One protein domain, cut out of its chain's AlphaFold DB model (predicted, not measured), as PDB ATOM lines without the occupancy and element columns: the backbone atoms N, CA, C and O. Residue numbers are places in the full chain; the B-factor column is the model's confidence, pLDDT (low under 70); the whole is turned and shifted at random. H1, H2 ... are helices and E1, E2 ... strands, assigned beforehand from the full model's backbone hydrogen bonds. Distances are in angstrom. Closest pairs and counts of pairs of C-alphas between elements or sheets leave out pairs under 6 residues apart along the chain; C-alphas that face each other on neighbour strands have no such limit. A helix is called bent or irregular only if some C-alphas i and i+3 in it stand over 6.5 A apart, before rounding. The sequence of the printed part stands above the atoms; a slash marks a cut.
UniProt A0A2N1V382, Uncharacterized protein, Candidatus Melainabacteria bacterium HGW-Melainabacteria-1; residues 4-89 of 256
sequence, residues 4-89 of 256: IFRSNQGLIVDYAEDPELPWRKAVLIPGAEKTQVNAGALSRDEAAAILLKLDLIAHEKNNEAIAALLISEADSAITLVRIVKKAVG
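AT A GLANCE: This is residues 4 to 89 of the 256 residues of an uncharacterized protein of Candidatus Melainabacteria bacterium HGW-Melainabacteria-1 (UniProt A0A2N1V382). H1, H2 and the first arm of bent helix H3 cluster at one end, and an antiparallel hairpin, E1 and E2, makes the other; the second arm of H3 reaches from the cluster to E2. The 86 printed residues hold, in order, H1, E1, E2, H2 and H3, class mixed. The whole is compact, radius of gyration of the C-alphas 13.5 A, spanning 38 by 29 by 23 A.

IN THESE COORDINATES: H1, residues 4 to 7, begins at C-alpha (25.161, -30.933, -4.608). E1 is residues 18 to 22, E2 34 to 39, H2 44 to 57, 20.2 A long. H3, residues 64 to 87, is one helix by its hydrogen bonds but bent, C-alphas 72 and 75 being 7.7 A apart: H3a is residues 64 to 72, and H3b is residues 75 to 87, 18.6 A long, ending at C-alpha 87 at (41.205, -46.770, -17.949).

HOW THE PARTS SIT: H1 touches H2, closest C-alphas Phe 5 and Leu 51, 5.0 A, and H3a, Ile 4 and Ile 71, 4.7 A. In the hairpin, N 18 and O 39 are 3.1 A apart, within hydrogen-bond range. The closest C-alphas of E2 and H3b, Ala 39 and Ile 83, are 4.4 A apart. Every O i to N i+4 pair is within range in H2, H3a and H3b; H1 is too short for one.

THE WHOLE: The farthest C-alphas, Gly 31 and Lys 61, are 39.4 A apart. The printed part has no cut; E1 to E2 is a long link. pLDDT is under 70 in residues 19 to 37 and 59 to 65.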
ATOM      1  N   ILE A   4      24.532 -29.622  -4.395       85.88
ATOM      2  CA  ILE A   4      25.161 -30.933  -4.608       85.88
ATOM      3  C   ILE A   4      26.383 -31.059  -3.711       85.88
ATOM      4  O   ILE A   4      26.508 -32.051  -2.990       85.88
ATOM      5  N   PHE A   5      27.240 -30.035  -3.687       89.19
ATOM      6  CA  PHE A   5      28.413 -30.021  -2.817       89.19
ATOM      7  C   PHE A   5      28.034 -30.057  -1.336       89.19
ATOM      8  O   PHE A   5      28.599 -30.836  -0.568       89.19
ATOM      9  N   ARG A   6      27.070 -29.226  -0.921       88.56
ATOM     10  CA  ARG A   6      26.653 -29.138   0.489       88.56
ATOM     11  C   ARG A   6      26.043 -30.444   0.993       88.56
ATOM     12  O   ARG A   6      26.379 -30.878   2.091       88.56
ATOM     13  N   SER A   7      25.201 -31.083   0.187       89.44
ATOM     14  CA  SER A   7      24.486 -32.304   0.576       89.44
ATOM     15  C   SER A   7      25.378 -33.548   0.589       89.44
ATOM     16  O   SER A   7      25.065 -34.516   1.274       89.44
ATOM     17  N   ASN A   8      26.509 -33.521  -0.128       91.81
ATOM     18  CA  ASN A   8      27.388 -34.677  -0.316       91.81
ATOM     19  C   ASN A   8      28.778 -34.523   0.317       91.81
ATOM     20  O   ASN A   8      29.710 -35.231  -0.062       91.81
ATOM     21  N   GLN A   9      28.942 -33.654   1.320       91.12
ATOM     22  CA  GLN A   9      30.230 -33.489   2.014       91.12
ATOM     23  C   GLN A   9      30.784 -34.799   2.597       91.12
ATOM     24  O   GLN A   9      32.000 -34.969   2.676       91.12
ATOM     25  N   GLY A  10      29.911 -35.745   2.960       91.12
ATOM     26  CA  GLY A  10      30.305 -37.075   3.432       91.12
ATOM     27  C   GLY A  10      31.022 -37.940   2.385       91.12
ATOM     28  O   GLY A  10      31.685 -38.899   2.763       91.12
ATOM     29  N   LEU A  11      30.930 -37.595   1.095       91.12
ATOM     30  CA  LEU A  11      31.649 -38.261   0.002       91.12
ATOM     31  C   LEU A  11      33.058 -37.676  -0.224       91.12
ATOM     32  O   LEU A  11      33.820 -38.181  -1.042       91.12
ATOM     33  N   ILE A  12      33.435 -36.609   0.486       93.06
ATOM     34  CA  ILE A  12      34.758 -35.985   0.363       93.06
ATOM     35  C   ILE A  12      35.752 -36.763   1.233       93.06
ATOM     36  O   ILE A  12      36.021 -36.412   2.386       93.06
ATOM     37  N   VAL A  13      36.279 -37.849   0.675       92.94
ATOM     38  CA  VAL A  13      37.239 -38.761   1.310       92.94
ATOM     39  C   VAL A  13      38.304 -39.201   0.306       92.94
ATOM     40  O   VAL A  13      38.143 -39.006  -0.897       92.94
ATOM     41  N   ASP A  14      39.385 -39.802   0.796       91.38
ATOM     42  CA  ASP A  14      40.326 -40.510  -0.066       91.38
ATOM     43  C   ASP A  14      39.755 -41.881  -0.427       91.38
ATOM     44  O   ASP A  14      39.383 -42.675   0.440       91.38
ATOM     45  N   TYR A  15      39.694 -42.162  -1.722       90.12
ATOM     46  CA  TYR A  15      39.273 -43.445  -2.256       90.12
ATOM     47  C   TYR A  15      40.511 -44.233  -2.673       90.12
ATOM     48  O   TYR A  15      41.288 -43.784  -3.520       90.12
ATOM     49  N   ALA A  16      40.676 -45.422  -2.099       88.69
ATOM     50  CA  ALA A  16      41.722 -46.353  -2.500       88.69
ATOM     51  C   ALA A  16      41.477 -46.882  -3.923       88.69
ATOM     52  O   ALA A  16      40.436 -46.646  -4.534       88.69
ATOM     53  N   GLU A  17      42.452 -47.592  -4.479       84.75
ATOM     54  CA  GLU A  17      42.199 -48.379  -5.681       84.75
ATOM     55  C   GLU A  17      41.337 -49.592  -5.311       84.75
ATOM     56  O   GLU A  17      41.721 -50.374  -4.444       84.75
ATOM     57  N   ASP A  18      40.183 -49.740  -5.968       78.31
ATOM     58  CA  ASP A  18      39.244 -50.833  -5.707       78.31
ATOM     59  C   ASP A  18      39.067 -51.667  -6.987       78.31
ATOM     60  O   ASP A  18      38.602 -51.134  -7.999       78.31
ATOM     61  N   PRO A  19      39.416 -52.967  -6.980       69.88
ATOM     62  CA  PRO A  19      39.202 -53.851  -8.131       69.88
ATOM     63  C   PRO A  19      37.743 -54.328  -8.257       69.88
ATOM     64  O   PRO A  19      37.321 -54.813  -9.308       69.88
ATOM     65  N   GLU A  20      36.959 -54.201  -7.184       69.81
ATOM     66  CA  GLU A  20      35.551 -54.584  -7.131       69.81
ATOM     67  C   GLU A  20      34.735 -53.482  -6.467       69.81
ATOM     68  O   GLU A  20      35.090 -52.992  -5.394       69.81
ATOM     69  N   LEU A  21      33.598 -53.141  -7.070       65.12
ATOM     70  CA  LEU A  21      32.637 -52.218  -6.478       65.12
ATOM     71  C   LEU A  21      31.294 -52.924  -6.245       65.12
ATOM     72  O   LEU A  21      30.923 -53.827  -7.006       65.12
ATOM     73  N   PRO A  22      30.546 -52.539  -5.191       59.75
ATOM     74  CA  PRO A  22      29.219 -53.084  -4.962       59.75
ATOM     75  C   PRO A  22      28.301 -52.761  -6.142       59.75
ATOM     76  O   PRO A  22      28.361 -51.665  -6.698       59.75
ATOM     77  N   TRP A  23      27.394 -53.685  -6.454       50.62
ATOM     78  CA  TRP A  23      26.402 -53.587  -7.533       50.62
ATOM     79  C   TRP A  23      25.705 -52.220  -7.651       50.62
ATOM     80  O   TRP A  23      25.559 -51.681  -8.744       50.62
ATOM     81  N   ARG A  24      25.313 -51.620  -6.515       54.88
ATOM     82  CA  ARG A  24      24.624 -50.314  -6.480       54.88
ATOM     83  C   ARG A  24      25.510 -49.141  -6.908       54.88
ATOM     84  O   ARG A  24      24.986 -48.070  -7.178       54.88
ATOM     85  N   LYS A  25      26.829 -49.337  -6.904       51.72
ATOM     86  CA  LYS A  25      27.841 -48.327  -7.218       51.72
ATOM     87  C   LYS A  25      28.450 -48.530  -8.598       51.72
ATOM     88  O   LYS A  25      28.892 -47.560  -9.200       51.72
ATOM     89  N   ALA A  26      28.463 -49.758  -9.122       48.00
ATOM     90  CA  ALA A  26      28.940 -50.001 -10.472       48.00
ATOM     91  C   ALA A  26      28.320 -51.249 -11.136       48.00
ATOM     92  O   ALA A  26      28.580 -52.387 -10.752       48.00
ATOM     93  N   VAL A  27      27.619 -50.973 -12.239       53.12
ATOM     94  CA  VAL A  27      27.393 -51.829 -13.417       53.12
ATOM     95  C   VAL A  27      26.403 -52.991 -13.311       53.12
ATOM     96  O   VAL A  27      26.471 -53.864 -12.451       53.12
ATOM     97  N   LEU A  28      25.522 -53.021 -14.316       51.28
ATOM     98  CA  LEU A  28      24.515 -54.043 -14.552       51.28
ATOM     99  C   LEU A  28      25.148 -55.308 -15.151       51.28
ATOM    100  O   LEU A  28      25.159 -55.505 -16.363       51.28
ATOM    101  N   ILE A  29      25.601 -56.210 -14.281       52.22
ATOM    102  CA  ILE A  29      25.439 -57.647 -14.518       52.22
ATOM    103  C   ILE A  29      24.223 -58.071 -13.686       52.22
ATOM    104  O   ILE A  29      24.385 -58.306 -12.488       52.22
ATOM    105  N   PRO A  30      23.000 -58.125 -14.255       44.03
ATOM    106  CA  PRO A  30      21.807 -58.493 -13.492       44.03
ATOM    107  C   PRO A  30      22.037 -59.795 -12.710       44.03
ATOM    108  O   PRO A  30      22.365 -60.822 -13.306       44.03
ATOM    109  N   GLY A  31      21.921 -59.726 -11.379       46.28
ATOM    110  CA  GLY A  31      22.110 -60.861 -10.466       46.28
ATOM    111  C   GLY A  31      23.494 -61.003  -9.811       46.28
ATOM    112  O   GLY A  31      23.665 -61.922  -9.015       46.28
ATOM    113  N   ALA A  32      24.469 -60.131 -10.090       52.72
ATOM    114  CA  ALA A  32      25.759 -60.131  -9.390       52.72
ATOM    115  C   ALA A  32      25.754 -59.147  -8.203       52.72
ATOM    116  O   ALA A  32      25.428 -57.978  -8.376       52.72
ATOM    117  N   GLU A  33      26.131 -59.592  -6.995       50.47
ATOM    118  CA  GLU A  33      26.221 -58.723  -5.798       50.47
ATOM    119  C   GLU A  33      27.390 -57.719  -5.869       50.47
ATOM    120  O   GLU A  33      27.349 -56.638  -5.271       50.47
ATOM    121  N   LYS A  34      28.427 -58.071  -6.634       56.50
ATOM    122  CA  LYS A  34      29.613 -57.259  -6.909       56.50
ATOM    123  C   LYS A  34      29.944 -57.336  -8.390       56.50
ATOM    124  O   LYS A  34      29.795 -58.395  -9.000       56.50
ATOM    125  N   THR A  35      30.462 -56.243  -8.932       62.00
ATOM    126  CA  THR A  35      30.971 -56.212 -10.301       62.00
ATOM    127  C   THR A  35      32.467 -55.924 -10.264       62.00
ATOM    128  O   THR A  35      32.921 -55.055  -9.514       62.00
ATOM    129  N   GLN A  36      33.242 -56.654 -11.073       63.19
ATOM    130  CA  GLN A  36      34.650 -56.335 -11.291       63.19
ATOM    131  C   GLN A  36      34.727 -55.027 -12.062       63.19
ATOM    132  O   GLN A  36      34.415 -54.953 -13.251       63.19
ATOM    133  N   VAL A  37      35.089 -53.980 -11.342       68.75
ATOM    134  CA  VAL A  37      35.166 -52.625 -11.849       68.75
ATOM    135  C   VAL A  37      36.464 -52.074 -11.315       68.75
ATOM    136  O   VAL A  37      36.550 -51.721 -10.146       68.75
ATOM    137  N   ASN A  38      37.480 -52.041 -12.173       76.06
ATOM    138  CA  ASN A  38      38.780 -51.498 -11.813       76.06
ATOM    139  C   ASN A  38      38.653 -49.978 -11.668       76.06
ATOM    140  O   ASN A  38      38.754 -49.238 -12.647       76.06
ATOM    141  N   ALA A  39      38.398 -49.520 -10.447       84.50
ATOM    142  CA  ALA A  39      38.255 -48.118 -10.104       84.50
ATOM    143  C   ALA A  39      39.579 -47.584  -9.547       84.50
ATOM    144  O   ALA A  39      40.151 -48.130  -8.605       84.50
ATOM    145  N   GLY A  40      40.078 -46.505 -10.144       86.00
ATOM    146  CA  GLY A  40      41.320 -45.868  -9.726       86.00
ATOM    147  C   GLY A  40      41.189 -45.181  -8.369       86.00
ATOM    148  O   GLY A  40      40.086 -44.846  -7.921       86.00
ATOM    149  N   ALA A  41      42.334 -44.933  -7.737       90.06
ATOM    150  CA  ALA A  41      42.401 -44.103  -6.544       90.06
ATOM    151  C   ALA A  41      41.998 -42.649  -6.855       90.06
ATOM    152  O   ALA A  41      42.297 -42.113  -7.930       90.06
ATOM    153  N   LEU A  42      41.339 -42.004  -5.897       90.75
ATOM    154  CA  LEU A  42      40.879 -40.620  -5.992       90.75
ATOM    155  C   LEU A  42      41.195 -39.909  -4.684       90.75
ATOM    156  O   LEU A  42      40.840 -40.414  -3.620       90.75
ATOM    157  N   SER A  43      41.855 -38.756  -4.750       91.62
ATOM    158  CA  SER A  43      42.121 -37.980  -3.542       91.62
ATOM    159  C   SER A  43      40.865 -37.260  -3.054       91.62
ATOM    160  O   SER A  43      39.933 -36.983  -3.818       91.62
ATOM    161  N   ARG A  44      40.878 -36.881  -1.778       92.88
ATOM    162  CA  ARG A  44      39.863 -36.014  -1.173       92.88
ATOM    163  C   ARG A  44      39.632 -34.723  -1.974       92.88
ATOM    164  O   ARG A  44      38.487 -34.304  -2.146       92.88
ATOM    165  N   ASP A  45      40.702 -34.111  -2.475       90.56
ATOM    166  CA  ASP A  45      40.633 -32.865  -3.246       90.56
ATOM    167  C   ASP A  45      39.974 -33.077  -4.613       90.56
ATOM    168  O   ASP A  45      39.151 -32.265  -5.038       90.56
ATOM    169  N   GLU A  46      40.269 -34.197  -5.281       90.38
ATOM    170  CA  GLU A  46      39.604 -34.570  -6.531       90.38
ATOM    171  C   GLU A  46      38.110 -34.851  -6.300       90.38
ATOM    172  O   GLU A  46      37.274 -34.377  -7.068       90.38
ATOM    173  N   ALA A  47      37.751 -35.552  -5.218       90.81
ATOM    174  CA  ALA A  47      36.354 -35.799  -4.855       90.81
ATOM    175  C   ALA A  47      35.586 -34.485  -4.620       90.81
ATOM    176  O   ALA A  47      34.494 -34.292  -5.161       90.81
ATOM    177  N   ALA A  48      36.177 -33.538  -3.885       91.25
ATOM    178  CA  ALA A  48      35.599 -32.209  -3.690       91.25
ATOM    179  C   ALA A  48      35.449 -31.443  -5.018       91.25
ATOM    180  O   ALA A  48      34.414 -30.818  -5.264       91.25
ATOM    181  N   ALA A  49      36.453 -31.516  -5.894       90.12
ATOM    182  CA  ALA A  49      36.435 -30.868  -7.199       90.12
ATOM    183  C   ALA A  49      35.337 -31.427  -8.123       90.12
ATOM    184  O   ALA A  49      34.702 -30.654  -8.845       90.12
ATOM    185  N   ILE A  50      35.067 -32.737  -8.072       90.88
ATOM    186  CA  ILE A  50      33.954 -33.369  -8.799       90.88
ATOM    187  C   ILE A  50      32.620 -32.791  -8.328       90.88
ATOM    188  O   ILE A  50      31.828 -32.344  -9.154       90.88
ATOM    189  N   LEU A  51      32.381 -32.737  -7.013       91.00
ATOM    190  CA  LEU A  51      31.135 -32.191  -6.464       91.00
ATOM    191  C   LEU A  51      30.922 -30.722  -6.864       91.00
ATOM    192  O   LEU A  51      29.817 -30.340  -7.246       91.00
ATOM    193  N   LEU A  52      31.987 -29.912  -6.858       89.62
ATOM    194  CA  LEU A  52      31.932 -28.530  -7.345       89.62
ATOM    195  C   LEU A  52      31.620 -28.453  -8.844       89.62
ATOM    196  O   LEU A  52      30.886 -27.566  -9.277       89.62
ATOM    197  N   LYS A  53      32.154 -29.367  -9.659       88.06
ATOM    198  CA  LYS A  53      31.843 -29.410 -11.092       88.06
ATOM    199  C   LYS A  53      30.391 -29.834 -11.338       88.06
ATOM    200  O   LYS A  53      29.755 -29.278 -12.231       88.06
ATOM    201  N   LEU A  54      29.840 -30.743 -10.532       87.62
ATOM    202  CA  LEU A  54      28.421 -31.114 -10.593       87.62
ATOM    203  C   LEU A  54      27.502 -29.929 -10.251       87.62
ATOM    204  O   LEU A  54      26.523 -29.715 -10.966       87.62
ATOM    205  N   ASP A  55      27.851 -29.111  -9.249       86.00
ATOM    206  CA  ASP A  55      27.146 -27.848  -8.952       86.00
ATOM    207  C   ASP A  55      27.124 -26.897 -10.161       86.00
ATOM    208  O   ASP A  55      26.115 -26.248 -10.435       86.00
ATOM    209  N   LEU A  56      28.235 -26.800 -10.901       83.88
ATOM    210  CA  LEU A  56      28.311 -25.960 -12.102       83.88
ATOM    211  C   LEU A  56      27.464 -26.518 -13.250       83.88
ATOM    212  O   LEU A  56      26.848 -25.753 -13.992       83.88
ATOM    213  N   ILE A  57      27.431 -27.843 -13.398       79.81
ATOM    214  CA  ILE A  57      26.641 -28.535 -14.421       79.81
ATOM    215  C   ILE A  57      25.138 -28.352 -14.175       79.81
ATOM    216  O   ILE A  57      24.386 -28.067 -15.110       79.81
ATOM    217  N   ALA A  58      24.701 -28.502 -12.927       72.31
ATOM    218  CA  ALA A  58      23.310 -28.367 -12.523       72.31
ATOM    219  C   ALA A  58      23.116 -27.114 -11.680       72.31
ATOM    220  O   ALA A  58      22.647 -27.190 -10.548       72.31
ATOM    221  N   HIS A  59      23.484 -25.958 -12.243       61.91
ATOM    222  CA  HIS A  59      23.315 -24.690 -11.550       61.91
ATOM    223  C   HIS A  59      21.854 -24.545 -11.097       61.91
ATOM    224  O   HIS A  59      20.950 -24.386 -11.919       61.91
ATOM    225  N   GLU A  60      21.660 -24.633  -9.781       51.06
ATOM    226  CA  GLU A  60      20.395 -24.864  -9.070       51.06
ATOM    227  C   GLU A  60      19.273 -23.945  -9.566       51.06
ATOM    228  O   GLU A  60      18.190 -24.403  -9.905       51.06
ATOM    229  N   LYS A  61      19.599 -22.667  -9.795       46.06
ATOM    230  CA  LYS A  61      18.657 -21.640 -10.267       46.06
ATOM    231  C   LYS A  61      18.078 -21.860 -11.670       46.06
ATOM    232  O   LYS A  61      17.114 -21.194 -12.022       46.06
ATOM    233  N   ASN A  62      18.680 -22.732 -12.479       52.94
ATOM    234  CA  ASN A  62      18.252 -22.982 -13.856       52.94
ATOM    235  C   ASN A  62      17.654 -24.384 -14.056       52.94
ATOM    236  O   ASN A  62      16.995 -24.592 -15.068       52.94
ATOM    237  N   ASN A  63      17.930 -25.357 -13.172       63.88
ATOM    238  CA  ASN A  63      17.495 -26.754 -13.326       63.88
ATOM    239  C   ASN A  63      17.428 -27.501 -11.970       63.88
ATOM    240  O   ASN A  63      18.173 -28.463 -11.761       63.88
ATOM    241  N   GLU A  64      16.536 -27.099 -11.058       68.62
ATOM    242  CA  GLU A  64      16.385 -27.712  -9.718       68.62
ATOM    243  C   GLU A  64      16.167 -29.238  -9.764       68.62
ATOM    244  O   GLU A  64      16.770 -29.978  -8.986       68.62
ATOM    245  N   ALA A  65      15.393 -29.742 -10.734       69.75
ATOM    246  CA  ALA A  65      15.169 -31.180 -10.907       69.75
ATOM    247  C   ALA A  65      16.465 -31.955 -11.224       69.75
ATOM    248  O   ALA A  65      16.677 -33.053 -10.709       69.75
ATOM    249  N   ILE A  66      17.363 -31.376 -12.029       73.75
ATOM    250  CA  ILE A  66      18.666 -31.986 -12.339       73.75
ATOM    251  C   ILE A  66      19.586 -31.899 -11.117       73.75
ATOM    252  O   ILE A  66      20.311 -32.851 -10.834       73.75
ATOM    253  N   ALA A  67      19.539 -30.803 -10.356       75.75
ATOM    254  CA  ALA A  67      20.310 -30.682  -9.122       75.75
ATOM    255  C   ALA A  67      19.899 -31.756  -8.096       75.75
ATOM    256  O   ALA A  67      20.764 -32.459  -7.576       75.75
ATOM    257  N   ALA A  68      18.596 -31.972  -7.890       77.94
ATOM    258  CA  ALA A  68      18.069 -33.005  -6.994       77.94
ATOM    259  C   ALA A  68      18.532 -34.426  -7.370       77.94
ATOM    260  O   ALA A  68      18.890 -35.226  -6.501       77.94
ATOM    261  N   LEU A  69      18.589 -34.741  -8.667       77.06
ATOM    262  CA  LEU A  69      19.166 -36.000  -9.146       77.06
ATOM    263  C   LEU A  69      20.639 -36.125  -8.801       77.06
ATOM    264  O   LEU A  69      21.050 -37.142  -8.245       77.06
ATOM    265  N   LEU A  70      21.431 -35.114  -9.160       82.50
ATOM    266  CA  LEU A  70      22.875 -35.151  -8.978       82.50
ATOM    267  C   LEU A  70      23.251 -35.170  -7.501       82.50
ATOM    268  O   LEU A  70      24.265 -35.768  -7.165       82.50
ATOM    269  N   ILE A  71      22.417 -34.614  -6.615       85.69
ATOM    270  CA  ILE A  71      22.552 -34.815  -5.169       85.69
ATOM    271  C   ILE A  71      22.504 -36.311  -4.847       85.69
ATOM    272  O   ILE A  71      23.393 -36.803  -4.160       85.69
ATOM    273  N   SER A  72      21.502 -37.034  -5.355       83.25
ATOM    274  CA  SER A  72      21.346 -38.471  -5.086       83.25
ATOM    275  C   SER A  72      22.356 -39.366  -5.815       83.25
ATOM    276  O   SER A  72      22.634 -40.463  -5.345       83.25
ATOM    277  N   GLU A  73      22.910 -38.899  -6.936       85.62
ATOM    278  CA  GLU A  73      23.804 -39.668  -7.815       85.62
ATOM    279  C   GLU A  73      25.264 -39.193  -7.786       85.62
ATOM    280  O   GLU A  73      26.079 -39.605  -8.615       85.62
ATOM    281  N   ALA A  74      25.631 -38.344  -6.823       88.12
ATOM    282  CA  ALA A  74      26.991 -37.830  -6.687       88.12
ATOM    283  C   ALA A  74      28.029 -38.957  -6.516       88.12
ATOM    284  O   ALA A  74      29.093 -38.917  -7.132       88.12
ATOM    285  N   ASP A  75      27.702 -40.000  -5.744       88.31
ATOM    286  CA  ASP A  75      28.561 -41.183  -5.553       88.31
ATOM    287  C   ASP A  75      28.755 -41.965  -6.868       88.31
ATOM    288  O   ASP A  75      29.860 -42.418  -7.180       88.31
ATOM    289  N   SER A  76      27.704 -42.057  -7.689       86.56
ATOM    290  CA  SER A  76      27.741 -42.669  -9.023       86.56
ATOM    291  C   SER A  76      28.658 -41.882  -9.970       86.56
ATOM    292  O   SER A  76      29.445 -42.472 -10.711       86.56
ATOM    293  N   ALA A  77      28.623 -40.545  -9.913       88.81
ATOM    294  CA  ALA A  77      29.511 -39.681 -10.695       88.81
ATOM    295  C   ALA A  77      30.982 -39.790 -10.253       88.81
ATOM    296  O   ALA A  77      31.872 -39.894 -11.097       88.81
ATOM    297  N   ILE A  78      31.247 -39.839  -8.942       90.56
ATOM    298  CA  ILE A  78      32.591 -40.095  -8.397       90.56
ATOM    299  C   ILE A  78      33.107 -41.454  -8.880       90.56
ATOM    300  O   ILE A  78      34.243 -41.574  -9.343       90.56
ATOM    301  N   THR A  79      32.253 -42.476  -8.832       88.75
ATOM    302  CA  THR A  79      32.593 -43.822  -9.301       88.75
ATOM    303  C   THR A  79      32.925 -43.839 -10.793       88.75
ATOM    304  O   THR A  79      33.934 -44.426 -11.183       88.75
ATOM    305  N   LEU A  80      32.144 -43.140 -11.623       88.62
ATOM    306  CA  LEU A  80      32.437 -42.981 -13.047       88.62
ATOM    307  C   LEU A  80      33.839 -42.394 -13.275       88.62
ATOM    308  O   LEU A  80      34.619 -42.961 -14.044       88.62
ATOM    309  N   VAL A  81      34.185 -41.303 -12.586       90.12
ATOM    310  CA  VAL A  81      35.504 -40.664 -12.726       90.12
ATOM    311  C   VAL A  81      36.621 -41.632 -12.345       90.12
ATOM    312  O   VAL A  81      37.612 -41.730 -13.066       90.12
ATOM    313  N   ARG A  82      36.458 -42.404 -11.266       90.06
ATOM    314  CA  ARG A  82      37.448 -43.407 -10.839       90.06
ATOM    315  C   ARG A  82      37.677 -44.494 -11.889       90.06
ATOM    316  O   ARG A  82      38.823 -44.877 -12.131       90.06
ATOM    317  N   ILE A  83      36.615 -44.978 -12.527       88.25
ATOM    318  CA  ILE A  83      36.698 -45.993 -13.590       88.25
ATOM    319  C   ILE A  83      37.465 -45.445 -14.789       88.25
ATOM    320  O   ILE A  83      38.415 -46.068 -15.267       88.25
ATOM    321  N   VAL A  84      37.091 -44.252 -15.255       87.44
ATOM    322  CA  VAL A  84      37.752 -43.616 -16.399       87.44
ATOM    323  C   VAL A  84      39.209 -43.298 -16.067       87.44
ATOM    324  O   VAL A  84      40.092 -43.584 -16.875       87.44
ATOM    325  N   LYS A  85      39.493 -42.818 -14.850       89.06
ATOM    326  CA  LYS A  85      40.855 -42.583 -14.350       89.06
ATOM    327  C   LYS A  85      41.727 -43.821 -14.460       89.06
ATOM    328  O   LYS A  85      42.861 -43.734 -14.928       89.06
ATOM    329  N   LYS A  86      41.205 -44.985 -14.076       88.31
ATOM    330  CA  LYS A  86      41.942 -46.242 -14.217       88.31
ATOM    331  C   LYS A  86      42.147 -46.625 -15.680       88.31
ATOM    332  O   LYS A  86      43.251 -47.032 -16.037       88.31
ATOM    333  N   ALA A  87      41.128 -46.457 -16.522       85.00
ATOM    334  CA  ALA A  87      41.205 -46.770 -17.949       85.00
ATOM    335  C   ALA A  87      42.253 -45.926 -18.696       85.00
ATOM    336  O   ALA A  87      42.939 -46.449 -19.570       85.00
ATOM    337  N   VAL A  88      42.450 -44.661 -18.307       82.31
ATOM    338  CA  VAL A  88      43.503 -43.784 -18.865       82.31
ATOM    339  C   VAL A  88      44.885 -43.985 -18.222       82.31
ATOM    340  O   VAL A  88      45.786 -43.171 -18.414       82.31
ATOM    341  N   GLY A  89      45.075 -45.054 -17.442       80.62
ATOM    342  CA  GLY A  89      46.363 -45.410 -16.839       80.62
ATOM    343  C   GLY A  89      46.653 -44.761 -15.482       80.62
ATOM    344  O   GLY A  89      47.792 -44.790 -15.029       80.62
TER     345      GLY A  89